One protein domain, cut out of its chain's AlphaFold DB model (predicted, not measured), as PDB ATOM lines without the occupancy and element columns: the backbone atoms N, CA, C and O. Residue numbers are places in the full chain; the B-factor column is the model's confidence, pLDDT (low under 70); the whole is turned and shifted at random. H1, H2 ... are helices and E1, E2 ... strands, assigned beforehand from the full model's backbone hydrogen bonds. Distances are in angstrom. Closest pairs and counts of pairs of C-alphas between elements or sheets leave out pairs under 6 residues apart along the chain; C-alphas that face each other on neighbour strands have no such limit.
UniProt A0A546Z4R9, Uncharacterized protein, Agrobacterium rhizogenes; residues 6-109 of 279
ATOM      1  N   LEU A   6     -47.360 -36.616 -20.004       82.44
ATOM      2  CA  LEU A   6     -47.301 -35.797 -18.799       82.44
ATOM      3  C   LEU A   6     -46.534 -34.497 -19.096       82.44
ATOM      4  O   LEU A   6     -45.327 -34.559 -19.359       82.44
ATOM      5  N   PRO A   7     -47.184 -33.314 -19.062       82.88
ATOM      6  CA  PRO A   7     -46.543 -32.039 -19.398       82.88
ATOM      7  C   PRO A   7     -45.343 -31.717 -18.504       82.88
ATOM      8  O   PRO A   7     -44.291 -31.306 -19.000       82.88
ATOM      9  N   GLN A   8     -45.480 -31.962 -17.200       87.06
ATOM     10  CA  GLN A   8     -44.391 -31.925 -16.230       87.06
ATOM     11  C   GLN A   8     -44.449 -33.176 -15.364       87.06
ATOM     12  O   GLN A   8     -45.481 -33.486 -14.774       87.06
ATOM     13  N   ALA A   9     -43.340 -33.906 -15.319       87.94
ATOM     14  CA  ALA A   9     -43.193 -35.119 -14.541       87.94
ATOM     15  C   ALA A   9     -42.029 -34.974 -13.561       87.94
ATOM     16  O   ALA A   9     -40.918 -34.638 -13.973       87.94
ATOM     17  N   LEU A  10     -42.274 -35.268 -12.286       90.56
ATOM     18  CA  LEU A  10     -41.230 -35.428 -11.282       90.56
ATOM     19  C   LEU A  10     -40.896 -36.916 -11.184       90.56
ATOM     20  O   LEU A  10     -41.713 -37.727 -10.751       90.56
ATOM     21  N   VAL A  11     -39.712 -37.281 -11.660       89.56
ATOM     22  CA  VAL A  11     -39.316 -38.675 -11.834       89.56
ATOM     23  C   VAL A  11     -38.459 -39.135 -10.664       89.56
ATOM     24  O   VAL A  11     -37.331 -38.669 -10.509       89.56
ATOM     25  N   PHE A  12     -38.964 -40.105  -9.906       90.06
ATOM     26  CA  PHE A  12     -38.250 -40.832  -8.859       90.06
ATOM     27  C   PHE A  12     -37.554 -42.033  -9.482       90.06
ATOM     28  O   PHE A  12     -38.199 -42.945 -10.003       90.06
ATOM     29  N   LYS A  13     -36.225 -42.010  -9.501       88.44
ATOM     30  CA  LYS A  13     -35.426 -42.976 -10.241       88.44
ATOM     31  C   LYS A  13     -34.793 -44.005  -9.317       88.44
ATOM     32  O   LYS A  13     -34.047 -43.647  -8.412       88.44
ATOM     33  N   VAL A  14     -34.969 -45.270  -9.685       85.00
ATOM     34  CA  VAL A  14     -34.257 -46.414  -9.124       85.00
ATOM     35  C   VAL A  14     -33.320 -47.005 -10.175       85.00
ATOM     36  O   VAL A  14     -33.680 -47.144 -11.352       85.00
ATOM     37  N   ASP A  15     -32.074 -47.260  -9.782       71.81
ATOM     38  CA  ASP A  15     -31.043 -47.844 -10.651       71.81
ATOM     39  C   ASP A  15     -30.888 -49.356 -10.470       71.81
ATOM     40  O   ASP A  15     -30.521 -50.033 -11.427       71.81
ATOM     41  N   GLU A  16     -31.206 -49.884  -9.291       68.50
ATOM     42  CA  GLU A  16     -31.075 -51.308  -8.991       68.50
ATOM     43  C   GLU A  16     -32.378 -52.070  -9.260       68.50
ATOM     44  O   GLU A  16     -33.470 -51.497  -9.313       68.50
ATOM     45  N   SER A  17     -32.267 -53.381  -9.475       65.12
ATOM     46  CA  SER A  17     -33.443 -54.243  -9.560       65.12
ATOM     47  C   SER A  17     -34.043 -54.358  -8.162       65.12
ATOM     48  O   SER A  17     -33.447 -54.964  -7.275       65.12
ATOM     49  N   VAL A  18     -35.207 -53.745  -7.960       62.09
ATOM     50  CA  VAL A  18     -35.958 -53.864  -6.707       62.09
ATOM     51  C   VAL A  18     -36.789 -55.151  -6.769       62.09
ATOM     52  O   VAL A  18     -37.377 -55.429  -7.816       62.09
ATOM     53  N   PRO A  19     -36.845 -55.957  -5.697       64.94
ATOM     54  CA  PRO A  19     -37.737 -57.110  -5.630       64.94
ATOM     55  C   PRO A  19     -39.210 -56.696  -5.773       64.94
ATOM     56  O   PRO A  19     -39.610 -55.664  -5.236       64.94
ATOM     57  N   ASP A  20     -40.036 -57.530  -6.412       61.94
ATOM     58  CA  ASP A  20     -41.448 -57.227  -6.724       61.94
ATOM     59  C   ASP A  20     -42.294 -56.778  -5.509       61.94
ATOM     60  O   ASP A  20     -43.253 -56.026  -5.669       61.94
ATOM     61  N   GLY A  21     -41.926 -57.183  -4.286       62.88
ATOM     62  CA  GLY A  21     -42.584 -56.747  -3.046       62.88
ATOM     63  C   GLY A  21     -42.184 -55.347  -2.562       62.88
ATOM     64  O   GLY A  21     -43.032 -54.604  -2.079       62.88
ATOM     65  N   ALA A  22     -40.925 -54.949  -2.754       68.81
ATOM     66  CA  ALA A  22     -40.387 -53.697  -2.216       68.81
ATOM     67  C   ALA A  22     -40.803 -52.459  -3.030       68.81
ATOM     68  O   ALA A  22     -40.758 -51.339  -2.527       68.81
ATOM     69  N   PHE A  23     -41.276 -52.633  -4.271       72.00
ATOM     70  CA  PHE A  23     -41.824 -51.523  -5.060       72.00
ATOM     71  C   PHE A  23     -43.084 -50.916  -4.442       72.00
ATOM     72  O   PHE A  23     -43.297 -49.708  -4.556       72.00
ATOM     73  N   ARG A  24     -43.933 -51.743  -3.821       76.56
ATOM     74  CA  ARG A  24     -45.168 -51.268  -3.193       76.56
ATOM     75  C   ARG A  24     -44.864 -50.467  -1.931       76.56
ATOM     76  O   ARG A  24     -45.415 -49.384  -1.769       76.56
ATOM     77  N   ASP A  25     -43.947 -50.967  -1.113       81.06
ATOM     78  CA  ASP A  25     -43.511 -50.287   0.107       81.06
ATOM     79  C   ASP A  25     -42.851 -48.943  -0.231       81.06
ATOM     80  O   ASP A  25     -43.241 -47.906   0.298       81.06
ATOM     81  N   LEU A  26     -41.963 -48.928  -1.231       81.88
ATOM     82  CA  LEU A  26     -41.309 -47.710  -1.708       81.88
ATOM     83  C   LEU A  26     -42.301 -46.675  -2.260       81.88
ATOM     84  O   LEU A  26     -42.127 -45.467  -2.091       81.88
ATOM     85  N   PHE A  27     -43.365 -47.133  -2.916       82.81
ATOM     86  CA  PHE A  27     -44.439 -46.267  -3.387       82.81
ATOM     87  C   PHE A  27     -45.226 -45.638  -2.228       82.81
ATOM     88  O   PHE A  27     -45.518 -44.439  -2.264       82.81
ATOM     89  N   ASP A  28     -45.552 -46.424  -1.201       84.50
ATOM     90  CA  ASP A  28     -46.256 -45.943  -0.012       84.50
ATOM     91  C   ASP A  28     -45.372 -44.998   0.820       84.50
ATOM     92  O   ASP A  28     -45.855 -43.975   1.313       84.50
ATOM     93  N   ASP A  29     -44.066 -45.257   0.886       86.62
ATOM     94  CA  ASP A  29     -43.092 -44.387   1.538       86.62
ATOM     95  C   ASP A  29     -42.945 -43.039   0.819       86.62
ATOM     96  O   ASP A  29     -43.001 -41.994   1.471       86.62
ATOM     97  N   ILE A  30     -42.853 -43.024  -0.519       86.44
ATOM     98  CA  ILE A  30     -42.848 -41.772  -1.297       86.44
ATOM     99  C   ILE A  30     -44.126 -40.982  -1.023       86.44
ATOM    100  O   ILE A  30     -44.065 -39.786  -0.743       86.44
ATOM    101  N   LYS A  31     -45.299 -41.626  -1.046       87.31
ATOM    102  CA  LYS A  31     -46.571 -40.957  -0.730       87.31
ATOM    103  C   LYS A  31     -46.600 -40.388   0.685       87.31
ATOM    104  O   LYS A  31     -47.131 -39.298   0.890       87.31
ATOM    105  N   ARG A  32     -46.048 -41.115   1.659       87.75
ATOM    106  CA  ARG A  32     -45.970 -40.666   3.052       87.75
ATOM    107  C   ARG A  32     -45.073 -39.438   3.185       87.75
ATOM    108  O   ARG A  32     -45.500 -38.461   3.792       87.75
ATOM    109  N   LEU A  33     -43.869 -39.486   2.615       87.06
ATOM    110  CA  LEU A  33     -42.858 -38.431   2.737       87.06
ATOM    111  C   LEU A  33     -43.232 -37.170   1.944       87.06
ATOM    112  O   LEU A  33     -43.012 -36.056   2.404       87.06
ATOM    113  N   THR A  34     -43.890 -37.327   0.794       88.31
ATOM    114  CA  THR A  34     -44.336 -36.189  -0.029       88.31
ATOM    115  C   THR A  34     -45.579 -35.469   0.501       88.31
ATOM    116  O   THR A  34     -45.906 -34.381   0.029       88.31
ATOM    117  N   LYS A  35     -46.284 -36.030   1.494       86.94
ATOM    118  CA  LYS A  35     -47.555 -35.486   2.010       86.94
ATOM    119  C   LYS A  35     -47.440 -34.050   2.536       86.94
ATOM    120  O   LYS A  35     -48.419 -33.308   2.483       86.94
ATOM    121  N   ASN A  36     -46.272 -33.686   3.059       82.69
ATOM    122  CA  ASN A  36     -46.031 -32.391   3.693       82.69
ATOM    123  C   ASN A  36     -45.297 -31.399   2.783       82.69
ATOM    124  O   ASN A  36     -44.956 -30.313   3.244       82.69
ATOM    125  N   TRP A  37     -45.040 -31.759   1.522       89.25
ATOM    126  CA  TRP A  37     -44.343 -30.879   0.593       89.25
ATOM    127  C   TRP A  37     -45.142 -29.606   0.334       89.25
ATOM    128  O   TRP A  37     -46.370 -29.632   0.191       89.25
ATOM    129  N   ILE A  38     -44.437 -28.482   0.259       81.19
ATOM    130  CA  ILE A  38     -45.056 -27.159   0.217       81.19
ATOM    131  C   ILE A  38     -44.938 -26.586  -1.193       81.19
ATOM    132  O   ILE A  38     -43.851 -26.448  -1.743       81.19
ATOM    133  N   GLY A  39     -46.070 -26.192  -1.777       84.50
ATOM    134  CA  GLY A  39     -46.099 -25.459  -3.042       84.50
ATOM    135  C   GLY A  39     -47.234 -25.884  -3.974       84.50
ATOM    136  O   GLY A  39     -48.064 -26.723  -3.620       84.50
ATOM    137  N   PRO A  40     -47.294 -25.302  -5.182       85.88
ATOM    138  CA  PRO A  40     -48.306 -25.655  -6.165       85.88
ATOM    139  C   PRO A  40     -48.004 -27.026  -6.785       85.88
ATOM    140  O   PRO A  40     -46.967 -27.213  -7.426       85.88
ATOM    141  N   ALA A  41     -48.938 -27.968  -6.632       87.50
ATOM    142  CA  ALA A  41     -48.874 -29.287  -7.254       87.50
ATOM    143  C   ALA A  41     -48.938 -29.147  -8.784       87.50
ATOM    144  O   ALA A  41     -49.981 -28.876  -9.368       87.50
ATOM    145  N   THR A  42     -47.775 -29.234  -9.422       87.00
ATOM    146  CA  THR A  42     -47.555 -28.875 -10.836       87.00
ATOM    147  C   THR A  42     -46.924 -30.009 -11.628       87.00
ATOM    148  O   THR A  42     -46.923 -29.978 -12.858       87.00
ATOM    149  N   HIS A  43     -46.395 -31.012 -10.930       88.69
ATOM    150  CA  HIS A  43     -45.668 -32.123 -11.510       88.69
ATOM    151  C   HIS A  43     -46.394 -33.430 -11.235       88.69
ATOM    152  O   HIS A  43     -46.708 -33.749 -10.092       88.69
ATOM    153  N   HIS A  44     -46.585 -34.245 -12.265       90.44
ATOM    154  CA  HIS A  44     -47.031 -35.617 -12.081       90.44
ATOM    155  C   HIS A  44     -45.869 -36.466 -11.581       90.44
ATOM    156  O   HIS A  44     -44.820 -36.555 -12.221       90.44
ATOM    157  N   ALA A  45     -46.046 -37.117 -10.444       90.31
ATOM    158  CA  ALA A  45     -45.051 -38.026  -9.924       90.31
ATOM    159  C   ALA A  45     -44.985 -39.296 -10.785       90.31
ATOM    160  O   ALA A  45     -46.003 -39.915 -11.123       90.31
ATOM    161  N   VAL A  46     -43.767 -39.690 -11.143       89.62
ATOM    162  CA  VAL A  46     -43.503 -40.845 -12.000       89.62
ATOM    163  C   VAL A  46     -42.377 -41.665 -11.415       89.62
ATOM    164  O   VAL A  46     -41.323 -41.147 -11.063       89.62
ATOM    165  N   PHE A  47     -42.574 -42.970 -11.374       88.00
ATOM    166  CA  PHE A  47     -41.559 -43.904 -10.946       88.00
ATOM    167  C   PHE A  47     -40.769 -44.421 -12.145       88.00
ATOM    168  O   PHE A  47     -41.360 -44.876 -13.124       88.00
ATOM    169  N   SER A  48     -39.441 -44.352 -12.093       87.31
ATOM    170  CA  SER A  48     -38.562 -44.874 -13.137       87.31
ATOM    171  C   SER A  48     -37.690 -45.990 -12.599       87.31
ATOM    172  O   SER A  48     -36.726 -45.735 -11.878       87.31
ATOM    173  N   TYR A  49     -37.979 -47.220 -13.011       79.44
ATOM    174  CA  TYR A  49     -37.271 -48.400 -12.530       79.44
ATOM    175  C   TYR A  49     -36.753 -49.270 -13.667       79.44
ATOM    176  O   TYR A  49     -37.197 -49.188 -14.819       79.44
ATOM    177  N   GLN A  50     -35.768 -50.090 -13.326       73.06
ATOM    178  CA  GLN A  50     -35.097 -50.983 -14.246       73.06
ATOM    179  C   GLN A  50     -35.548 -52.423 -13.989       73.06
ATOM    180  O   GLN A  50     -35.264 -52.982 -12.937       73.06
ATOM    181  N   PHE A  51     -36.265 -53.008 -14.951       62.47
ATOM    182  CA  PHE A  51     -36.725 -54.400 -14.868       62.47
ATOM    183  C   PHE A  51     -35.665 -55.382 -15.394       62.47
ATOM    184  O   PHE A  51     -35.567 -56.519 -14.954       62.47
ATOM    185  N   THR A  52     -34.839 -54.937 -16.347       60.31
ATOM    186  CA  THR A  52     -33.718 -55.700 -16.924       60.31
ATOM    187  C   THR A  52     -32.544 -54.771 -17.221       60.31
ATOM    188  O   THR A  52     -32.713 -53.554 -17.303       60.31
ATOM    189  N   ASN A  53     -31.351 -55.316 -17.478       57.47
ATOM    190  CA  ASN A  53     -30.143 -54.534 -17.791       57.47
ATOM    191  C   ASN A  53     -30.301 -53.551 -18.972       57.47
ATOM    192  O   ASN A  53     -29.527 -52.603 -19.082       57.47
ATOM    193  N   SER A  54     -31.306 -53.736 -19.833       58.94
ATOM    194  CA  SER A  54     -31.536 -52.931 -21.037       58.94
ATOM    195  C   SER A  54     -32.846 -52.137 -21.045       58.94
ATOM    196  O   SER A  54     -32.985 -51.231 -21.870       58.94
ATOM    197  N   THR A  55     -33.802 -52.431 -20.155       67.00
ATOM    198  CA  THR A  55     -35.167 -51.892 -20.274       67.00
ATOM    199  C   THR A  55     -35.593 -51.155 -19.010       67.00
ATOM    200  O   THR A  55     -35.714 -51.739 -17.932       67.00
ATOM    201  N   ARG A  56     -35.845 -49.850 -19.164       75.12
ATOM    202  CA  ARG A  56     -36.344 -48.957 -18.114       75.12
ATOM    203  C   ARG A  56     -37.807 -48.623 -18.370       75.12
ATOM    204  O   ARG A  56     -38.167 -48.252 -19.491       75.12
ATOM    205  N   GLN A  57     -38.629 -48.746 -17.338       79.31
ATOM    206  CA  GLN A  57     -40.044 -48.400 -17.383       79.31
ATOM    207  C   GLN A  57     -40.310 -47.106 -16.615       79.31
ATOM    208  O   GLN A  57     -39.541 -46.726 -15.731       79.31
ATOM    209  N   TYR A  58     -41.385 -46.424 -17.002       84.12
ATOM    210  CA  TYR A  58     -41.912 -45.242 -16.334       84.12
ATOM    211  C   TYR A  58     -43.355 -45.541 -15.954       84.12
ATOM    212  O   TYR A  58     -44.150 -45.887 -16.826       84.12
ATOM    213  N   VAL A  59     -43.679 -45.436 -14.671       84.75
ATOM    214  CA  VAL A  59     -45.014 -45.721 -14.142       84.75
ATOM    215  C   VAL A  59     -45.507 -44.487 -13.400       84.75
ATOM    216  O   VAL A  59     -44.941 -44.135 -12.363       84.75
ATOM    217  N   PRO A  60     -46.525 -43.787 -13.920       86.88
ATOM    218  CA  PRO A  60     -47.160 -42.702 -13.188       86.88
ATOM    219  C   PRO A  60     -47.778 -43.220 -11.889       86.88
ATOM    220  O   PRO A  60     -48.476 -44.233 -11.895       86.88
ATOM    221  N   ILE A  61     -47.558 -42.512 -10.782       83.25
ATOM    222  CA  ILE A  61     -48.035 -42.950  -9.458       83.25
ATOM    223  C   ILE A  61     -49.371 -42.314  -9.042       83.25
ATOM    224  O   ILE A  61     -49.853 -42.533  -7.930       83.25
ATOM    225  N   GLY A  62     -49.984 -41.537  -9.944       82.12
ATOM    226  CA  GLY A  62     -51.278 -40.886  -9.723       82.12
ATOM    227  C   GLY A  62     -51.247 -39.777  -8.666       82.12
ATOM    228  O   GLY A  62     -52.280 -39.483  -8.075       82.12
ATOM    229  N   LEU A  63     -50.071 -39.199  -8.411       85.81
ATOM    230  CA  LEU A  63     -49.853 -38.127  -7.444       85.81
ATOM    231  C   LEU A  63     -49.361 -36.876  -8.172       85.81
ATOM    232  O   LEU A  63     -48.526 -36.975  -9.073       85.81
ATOM    233  N   GLU A  64     -49.872 -35.715  -7.776       89.25
ATOM    234  CA  GLU A  64     -49.369 -34.416  -8.219       89.25
ATOM    235  C   GLU A  64     -48.582 -33.777  -7.079       89.25
ATOM    236  O   GLU A  64     -49.050 -33.737  -5.943       89.25
ATOM    237  N   LEU A  65     -47.373 -33.316  -7.387       90.00
ATOM    238  CA  LEU A  65     -46.407 -32.821  -6.419       90.00
ATOM    239  C   LEU A  65     -45.931 -31.412  -6.779       90.00
ATOM    240  O   LEU A  65     -45.879 -31.056  -7.967       90.00
ATOM    241  N   PRO A  66     -45.587 -30.594  -5.775       88.06
ATOM    242  CA  PRO A  66     -44.823 -29.376  -5.995       88.06
ATOM    243  C   PRO A  66     -43.363 -29.688  -6.357       88.06
ATOM    244  O   PRO A  66     -42.876 -30.800  -6.148       88.06
ATOM    245  N   ASP A  67     -42.663 -28.688  -6.895       81.69
ATOM    246  CA  ASP A  67     -41.202 -28.712  -7.064       81.69
ATOM    247  C   ASP A  67     -40.533 -28.275  -5.749       81.69
ATOM    248  O   ASP A  67     -40.077 -27.139  -5.607       81.69
ATOM    249  N   ASP A  68     -40.586 -29.153  -4.744       81.81
ATOM    250  CA  ASP A  68     -40.042 -28.918  -3.402       81.81
ATOM    251  C   ASP A  68     -38.596 -29.425  -3.330       81.81
ATOM    252  O   ASP A  68     -38.341 -30.622  -3.197       81.81
ATOM    253  N   THR A  69     -37.626 -28.520  -3.473       78.31
ATOM    254  CA  THR A  69     -36.206 -28.909  -3.520       78.31
ATOM    255  C   THR A  69     -35.721 -29.501  -2.195       78.31
ATOM    256  O   THR A  69     -34.956 -30.465  -2.219       78.31
ATOM    257  N   ASP A  70     -36.199 -28.979  -1.064       78.00
ATOM    258  CA  ASP A  70     -35.822 -29.466   0.266       78.00
ATOM    259  C   ASP A  70     -36.452 -30.844   0.526       78.00
ATOM    260  O   ASP A  70     -35.764 -31.780   0.939       78.00
ATOM    261  N   GLY A  71     -37.729 -31.010   0.169       82.25
ATOM    262  CA  GLY A  71     -38.423 -32.295   0.246       82.25
ATOM    263  C   GLY A  71     -37.816 -33.370  -0.666       82.25
ATOM    264  O   GLY A  71     -37.770 -34.548  -0.298       82.25
ATOM    265  N   ILE A  72     -37.308 -32.991  -1.845       84.44
ATOM    266  CA  ILE A  72     -36.580 -33.900  -2.744       84.44
ATOM    267  C   ILE A  72     -35.277 -34.393  -2.092       84.44
ATOM    268  O   ILE A  72     -34.958 -35.582  -2.199       84.44
ATOM    269  N   ASP A  73     -34.529 -33.505  -1.437       76.56
ATOM    270  CA  ASP A  73     -33.288 -33.852  -0.734       76.56
ATOM    271  C   ASP A  73     -33.553 -34.781   0.465       76.56
ATOM    272  O   ASP A  73     -32.809 -35.750   0.667       76.56
ATOM    273  N   GLU A  74     -34.631 -34.540   1.218       80.06
ATOM    274  CA  GLU A  74     -35.087 -35.403   2.317       80.06
ATOM    275  C   GLU A  74     -35.439 -36.806   1.806       80.06
ATOM    276  O   GLU A  74     -34.861 -37.794   2.256       80.06
ATOM    277  N   ILE A  75     -36.278 -36.908   0.769       85.06
ATOM    278  CA  ILE A  75     -36.660 -38.199   0.177       85.06
ATOM    279  C   ILE A  75     -35.457 -38.986  -0.348       85.06
ATOM    280  O   ILE A  75     -35.397 -40.206  -0.195       85.06
ATOM    281  N   LEU A  76     -34.494 -38.315  -0.985       77.50
ATOM    282  CA  LEU A  76     -33.281 -38.973  -1.476       77.50
ATOM    283  C   LEU A  76     -32.383 -39.467  -0.338       77.50
ATOM    284  O   LEU A  76     -31.622 -40.420  -0.533       77.50
ATOM    285  N   SER A  77     -32.449 -38.821   0.823       75.50
ATOM    286  CA  SER A  77     -31.707 -39.219   2.017       75.50
ATOM    287  C   SER A  77     -32.372 -40.420   2.691       75.50
ATOM    288  O   SER A  77     -31.694 -41.424   2.922       75.50
ATOM    289  N   ASP A  78     -33.689 -40.356   2.890       78.94
ATOM    290  CA  ASP A  78     -34.478 -41.353   3.622       78.94
ATOM    291  C   ASP A  78     -34.687 -42.658   2.849       78.94
ATOM    292  O   ASP A  78     -34.691 -43.736   3.444       78.94
ATOM    293  N   LEU A  79     -34.828 -42.587   1.522       81.38
ATOM    294  CA  LEU A  79     -35.091 -43.762   0.689       81.38
ATOM    295  C   LEU A  79     -33.803 -44.246   0.026       81.38
ATOM    296  O   LEU A  79     -33.183 -43.560  -0.796       81.38
ATOM    297  N   SER A  80     -33.363 -45.442   0.416       75.44
ATOM    298  CA  SER A  80     -32.084 -46.025  -0.005       75.44
ATOM    299  C   SER A  80     -32.080 -46.434  -1.482       75.44
ATOM    300  O   SER A  80     -31.070 -46.293  -2.170       75.44
ATOM    301  N   GLU A  81     -33.248 -46.829  -1.974       80.81
ATOM    302  CA  GLU A  81     -33.527 -47.369  -3.298       80.81
ATOM    303  C   GLU A  81     -33.516 -46.273  -4.371       80.81
ATOM    304  O   GLU A  81     -33.237 -46.527  -5.548       80.81
ATOM    305  N   LEU A  82     -33.817 -45.031  -3.981       80.75
ATOM    306  CA  LEU A  82     -33.814 -43.899  -4.892       80.75
ATOM    307  C   LEU A  82     -32.387 -43.435  -5.162       80.75
ATOM    308  O   LEU A  82     -31.662 -42.975  -4.281       80.75
ATOM    309  N   SER A  83     -31.998 -43.468  -6.434       79.25
ATOM    310  CA  SER A  83     -30.705 -42.937  -6.848       79.25
ATOM    311  C   SER A  83     -30.776 -41.442  -7.148       79.25
ATOM    312  O   SER A  83     -29.814 -40.702  -6.904       79.25
ATOM    313  N   ARG A  84     -31.888 -40.988  -7.748       83.12
ATOM    314  CA  ARG A  84     -32.073 -39.611  -8.241       83.12
ATOM    315  C   ARG A  84     -33.543 -39.220  -8.303       83.12
ATOM    316  O   ARG A  84     -34.396 -40.058  -8.576       83.12
ATOM    317  N   VAL A  85     -33.791 -37.919  -8.203       85.62
ATOM    318  CA  VAL A  85     -35.065 -37.297  -8.576       85.62
ATOM    319  C   VAL A  85     -34.794 -36.234  -9.638       85.62
ATOM    320  O   VAL A  85     -33.790 -35.518  -9.582       85.62
ATOM    321  N   TYR A  86     -35.624 -36.166 -10.673       86.00
ATOM    322  CA  TYR A  86     -35.447 -35.180 -11.737       86.00
ATOM    323  C   TYR A  86     -36.752 -34.797 -12.415       86.00
ATOM    324  O   TYR A  86     -37.653 -35.617 -12.558       86.00
ATOM    325  N   VAL A  87     -36.813 -33.567 -12.916       85.75
ATOM    326  CA  VAL A  87     -37.962 -33.096 -13.690       85.75
ATOM    327  C   VAL A  87     -37.788 -33.459 -15.163       85.75
ATOM    328  O   VAL A  87     -36.725 -33.248 -15.757       85.75
ATOM    329  N   MET A  88     -38.844 -33.992 -15.771       85.50
ATOM    330  CA  MET A  88     -38.984 -34.171 -17.215       85.50
ATOM    331  C   MET A  88     -40.183 -33.380 -17.721       85.50
ATOM    332  O   MET A  88     -41.237 -33.360 -17.094       85.50
ATOM    333  N   ARG A  89     -40.042 -32.767 -18.896       83.81
ATOM    334  CA  ARG A  89     -41.161 -32.147 -19.610       83.81
ATOM    335  C   ARG A  89     -41.657 -33.065 -20.715       83.81
ATOM    336  O   ARG A  89     -40.836 -33.693 -21.383       83.81
ATOM    337  N   ASN A  90     -42.970 -33.073 -20.932       81.38
ATOM    338  CA  ASN A  90     -43.643 -33.827 -21.993       81.38
ATOM    339  C   ASN A  90     -43.242 -35.313 -22.005       81.38
ATOM    340  O   ASN A  90     -42.822 -35.850 -23.032       81.38
ATOM    341  N   LEU A  91     -43.305 -35.960 -20.841       81.88
ATOM    342  CA  LEU A  91     -42.965 -37.371 -20.706       81.88
ATOM    343  C   LEU A  91     -44.096 -38.238 -21.272       81.88
ATOM    344  O   LEU A  91     -45.162 -38.325 -20.672       81.88
ATOM    345  N   ASP A  92     -43.827 -38.901 -22.395       82.50
ATOM    346  CA  ASP A  92     -44.638 -40.006 -22.915       82.50
ATOM    347  C   ASP A  92     -44.271 -41.293 -22.164       82.50
ATOM    348  O   ASP A  92     -43.163 -41.832 -22.317       82.50
ATOM    349  N   TRP A  93     -45.170 -41.753 -21.290       73.75
ATOM    350  CA  TRP A  93     -44.931 -42.950 -20.481       73.75
ATOM    351  C   TRP A  93     -45.396 -44.239 -21.184       73.75
ATOM    352  O   TRP A  93     -44.892 -45.318 -20.853       73.75
ATOM    353  N   VAL A  94     -46.241 -44.138 -22.218       72.81
ATOM    354  CA  VAL A  94     -46.865 -45.274 -22.916       72.81
ATOM    355  C   VAL A  94     -46.025 -45.772 -24.109       72.81
ATOM    356  O   VAL A  94     -45.886 -46.988 -24.243       72.81
ATOM    357  N   ALA A  95     -45.384 -44.916 -24.931       63.50
ATOM    358  CA  ALA A  95     -44.658 -45.376 -26.137       63.50
ATOM    359  C   ALA A  95     -43.510 -44.472 -26.692       63.50
ATOM    360  O   ALA A  95     -43.239 -43.373 -26.231       63.50
ATOM    361  N   GLU A  96     -42.761 -45.041 -27.654       49.31
ATOM    362  CA  GLU A  96     -41.527 -44.701 -28.423       49.31
ATOM    363  C   GLU A  96     -40.762 -43.356 -28.316       49.31
ATOM    364  O   GLU A  96     -39.554 -43.344 -28.584       49.31
ATOM    365  N   ASN A  97     -41.344 -42.229 -27.898       49.91
ATOM    366  CA  ASN A  97     -40.633 -40.935 -27.860       49.91
ATOM    367  C   ASN A  97     -39.725 -40.734 -26.629       49.91
ATOM    368  O   ASN A  97     -39.068 -39.696 -26.484       49.91
ATOM    369  N   ARG A  98     -39.581 -41.773 -25.793       55.69
ATOM    370  CA  ARG A  98     -38.726 -41.823 -24.588       55.69
ATOM    371  C   ARG A  98     -37.281 -41.359 -24.821       55.69
ATOM    372  O   ARG A  98     -36.643 -40.850 -23.904       55.69
ATOM    373  N   LYS A  99     -36.754 -41.511 -26.043       49.97
ATOM    374  CA  LYS A  99     -35.363 -41.163 -26.398       49.97
ATOM    375  C   LYS A  99     -35.095 -39.654 -26.512       49.97
ATOM    376  O   LYS A  99     -33.928 -39.263 -26.542       49.97
ATOM    377  N   LYS A 100     -36.126 -38.803 -26.595       49.75
ATOM    378  CA  LYS A 100     -35.963 -37.356 -26.852       49.75
ATOM    379  C   LYS A 100     -36.148 -36.471 -25.621       49.75
ATOM    380  O   LYS A 100     -35.609 -35.365 -25.596       49.75
ATOM    381  N   ALA A 101     -36.861 -36.940 -24.603       60.38
ATOM    382  CA  ALA A 101     -37.094 -36.149 -23.405       60.38
ATOM    383  C   ALA A 101     -35.827 -36.124 -22.532       60.38
ATOM    384  O   ALA A 101     -35.372 -37.144 -22.011       60.38
ATOM    385  N   ARG A 102     -35.214 -34.943 -22.408       62.72
ATOM    386  CA  ARG A 102     -34.047 -34.717 -21.546       62.72
ATOM    387  C   ARG A 102     -34.514 -34.127 -20.211       62.72
ATOM    388  O   ARG A 102     -35.342 -33.219 -20.232       62.72
ATOM    389  N   PRO A 103     -33.978 -34.591 -19.068       67.88
ATOM    390  CA  PRO A 103     -34.289 -33.991 -17.776       67.88
ATOM    391  C   PRO A 103     -33.913 -32.509 -17.744       67.88
ATOM    392  O   PRO A 103     -32.811 -32.162 -18.179       67.88
ATOM    393  N   THR A 104     -34.801 -31.669 -17.216       69.00
ATOM    394  CA  THR A 104     -34.614 -30.213 -17.112       69.00
ATOM    395  C   THR A 104     -33.906 -29.796 -15.825       69.00
ATOM    396  O   THR A 104     -33.144 -28.837 -15.840       69.00
ATOM    397  N   SER A 105     -34.088 -30.547 -14.739       70.19
ATOM    398  CA  SER A 105     -33.369 -30.403 -13.466       70.19
ATOM    399  C   SER A 105     -33.024 -31.793 -12.928       70.19
ATOM    400  O   SER A 105     -33.661 -32.771 -13.318       70.19
ATOM    401  N   ARG A 106     -31.970 -31.926 -12.112       68.88
ATOM    402  CA  ARG A 106     -31.549 -33.221 -11.545       68.88
ATOM    403  C   ARG A 106     -30.990 -33.038 -10.141       68.88
ATOM    404  O   ARG A 106     -29.958 -32.387  -9.999       68.88
ATOM    405  N   VAL A 107     -31.586 -33.719  -9.171       70.31
ATOM    406  CA  VAL A 107     -31.039 -33.888  -7.824       70.31
ATOM    407  C   VAL A 107     -30.567 -35.336  -7.686       70.31
ATOM    408  O   VAL A 107     -31.237 -36.281  -8.111       70.31
ATOM    409  N   ARG A 108     -29.339 -35.522  -7.197       63.97
ATOM    410  CA  ARG A 108     -28.746 -36.848  -6.988       63.97
ATOM    411  C   ARG A 108     -28.563 -37.065  -5.502       63.97
ATOM    412  O   ARG A 108     -28.179 -36.122  -4.816       63.97
ATOM    413  N   LYS A 109     -28.731 -38.310  -5.054       66.62
ATOM    414  CA  LYS A 109     -28.318 -38.699  -3.709       66.62
ATOM    415  C   LYS A 109     -26.864 -38.275  -3.488       66.62
ATOM    416  O   LYS A 109     -26.015 -38.500  -4.361       66.62
TER     417      LYS A 109
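Overview. This is residues 6 to 109 of the 279 residues of an uncharacterized protein of Agrobacterium rhizogenes (UniProt A0A546Z4R9). A strongly twisted sheet of five strands has two helices, H1 and H2, over one face and no named helix over the other, in two layers. H1 covers E2, and H2 covers E4 nearer the E5 edge. The printed part has 104 residues, with two named helices and five named strands in the order E1, H1, E2, E3, H2, E4, E5. The mixed sheet has the order E3, E2, E1, E4, E5, with E2 and E1 parallel and the other neighbours antiparallel; the class is mixed, helices and strands. The whole is compact and rounded, with a radius of gyration of the C-alphas of 12.8 A and spans of 34 by 30 by 23 A.

Along the chain. E1, residues 6 to 14, begins at C-alpha 6 (-47.301, -35.797, -18.799), is 19.4 A long and bends by 51 degrees at residue 10. H1, residues 22 to 34, is 18.1 A long. E2, residues 43 to 52, is 27.0 A long. E3, residues 55 to 65, is 26.1 A long and bends by 79 degrees at residue 62. H2, residues 69 to 78, is 14.5 A long. E4, residues 82 to 92, is 21.4 A long and bends by 99 degrees at residue 89. E5, residues 105 to 108, is 10.2 A long and ends at C-alpha 108 (-28.746, -36.848, -6.988).

Arrangement. Parallel E1 and E2 have N 12 and O 46 within hydrogen-bond range at 2.8 A. E1, H1 and E2 form a strand-helix-strand unit, two parallel neighbour strands with a helix between, with a right-handed crossover. E2 and E3 form a hairpin, with N 47 and O 59 at 2.8 A. E1 and E4 are antiparallel, with N 9 and O 88 at 2.8 A. E3, H2 and E4 form a split unit, with E2 and E1 between its strands, and a right-handed crossover. E4 and E5 form a hairpin, with N 107 and O 85 at 2.9 A. H1 has a height over the sheet of 9.1 A and runs along the strands, at 21 degrees to E2 on the local plane. H2, on the same face, has a height of 9.0 A and runs slantwise to the strands, at 41 degrees to E4 on the local plane. H1 touches H2 with residues 30 to 34 alone, the closest C-alphas being those of Leu 33 and Ile 75, 6.7 A. They run opposite ways at a tilt of 37 degrees, only just steep. Every O i to N i+4 pair in H1 and H2 is within hydrogen-bond range.

Size, cuts and confidence. The two C-alphas farthest apart, of Gly 39 and Asn 53, are 36.3 A apart. The printed part has no cut. The link from E4 to E5, residues 93 to 104, is long. The mean pLDDT of the printed part is 77.9; residues 16 to 22, 51 to 55, 95 to 104, 106 and 108 to 109 are under 70.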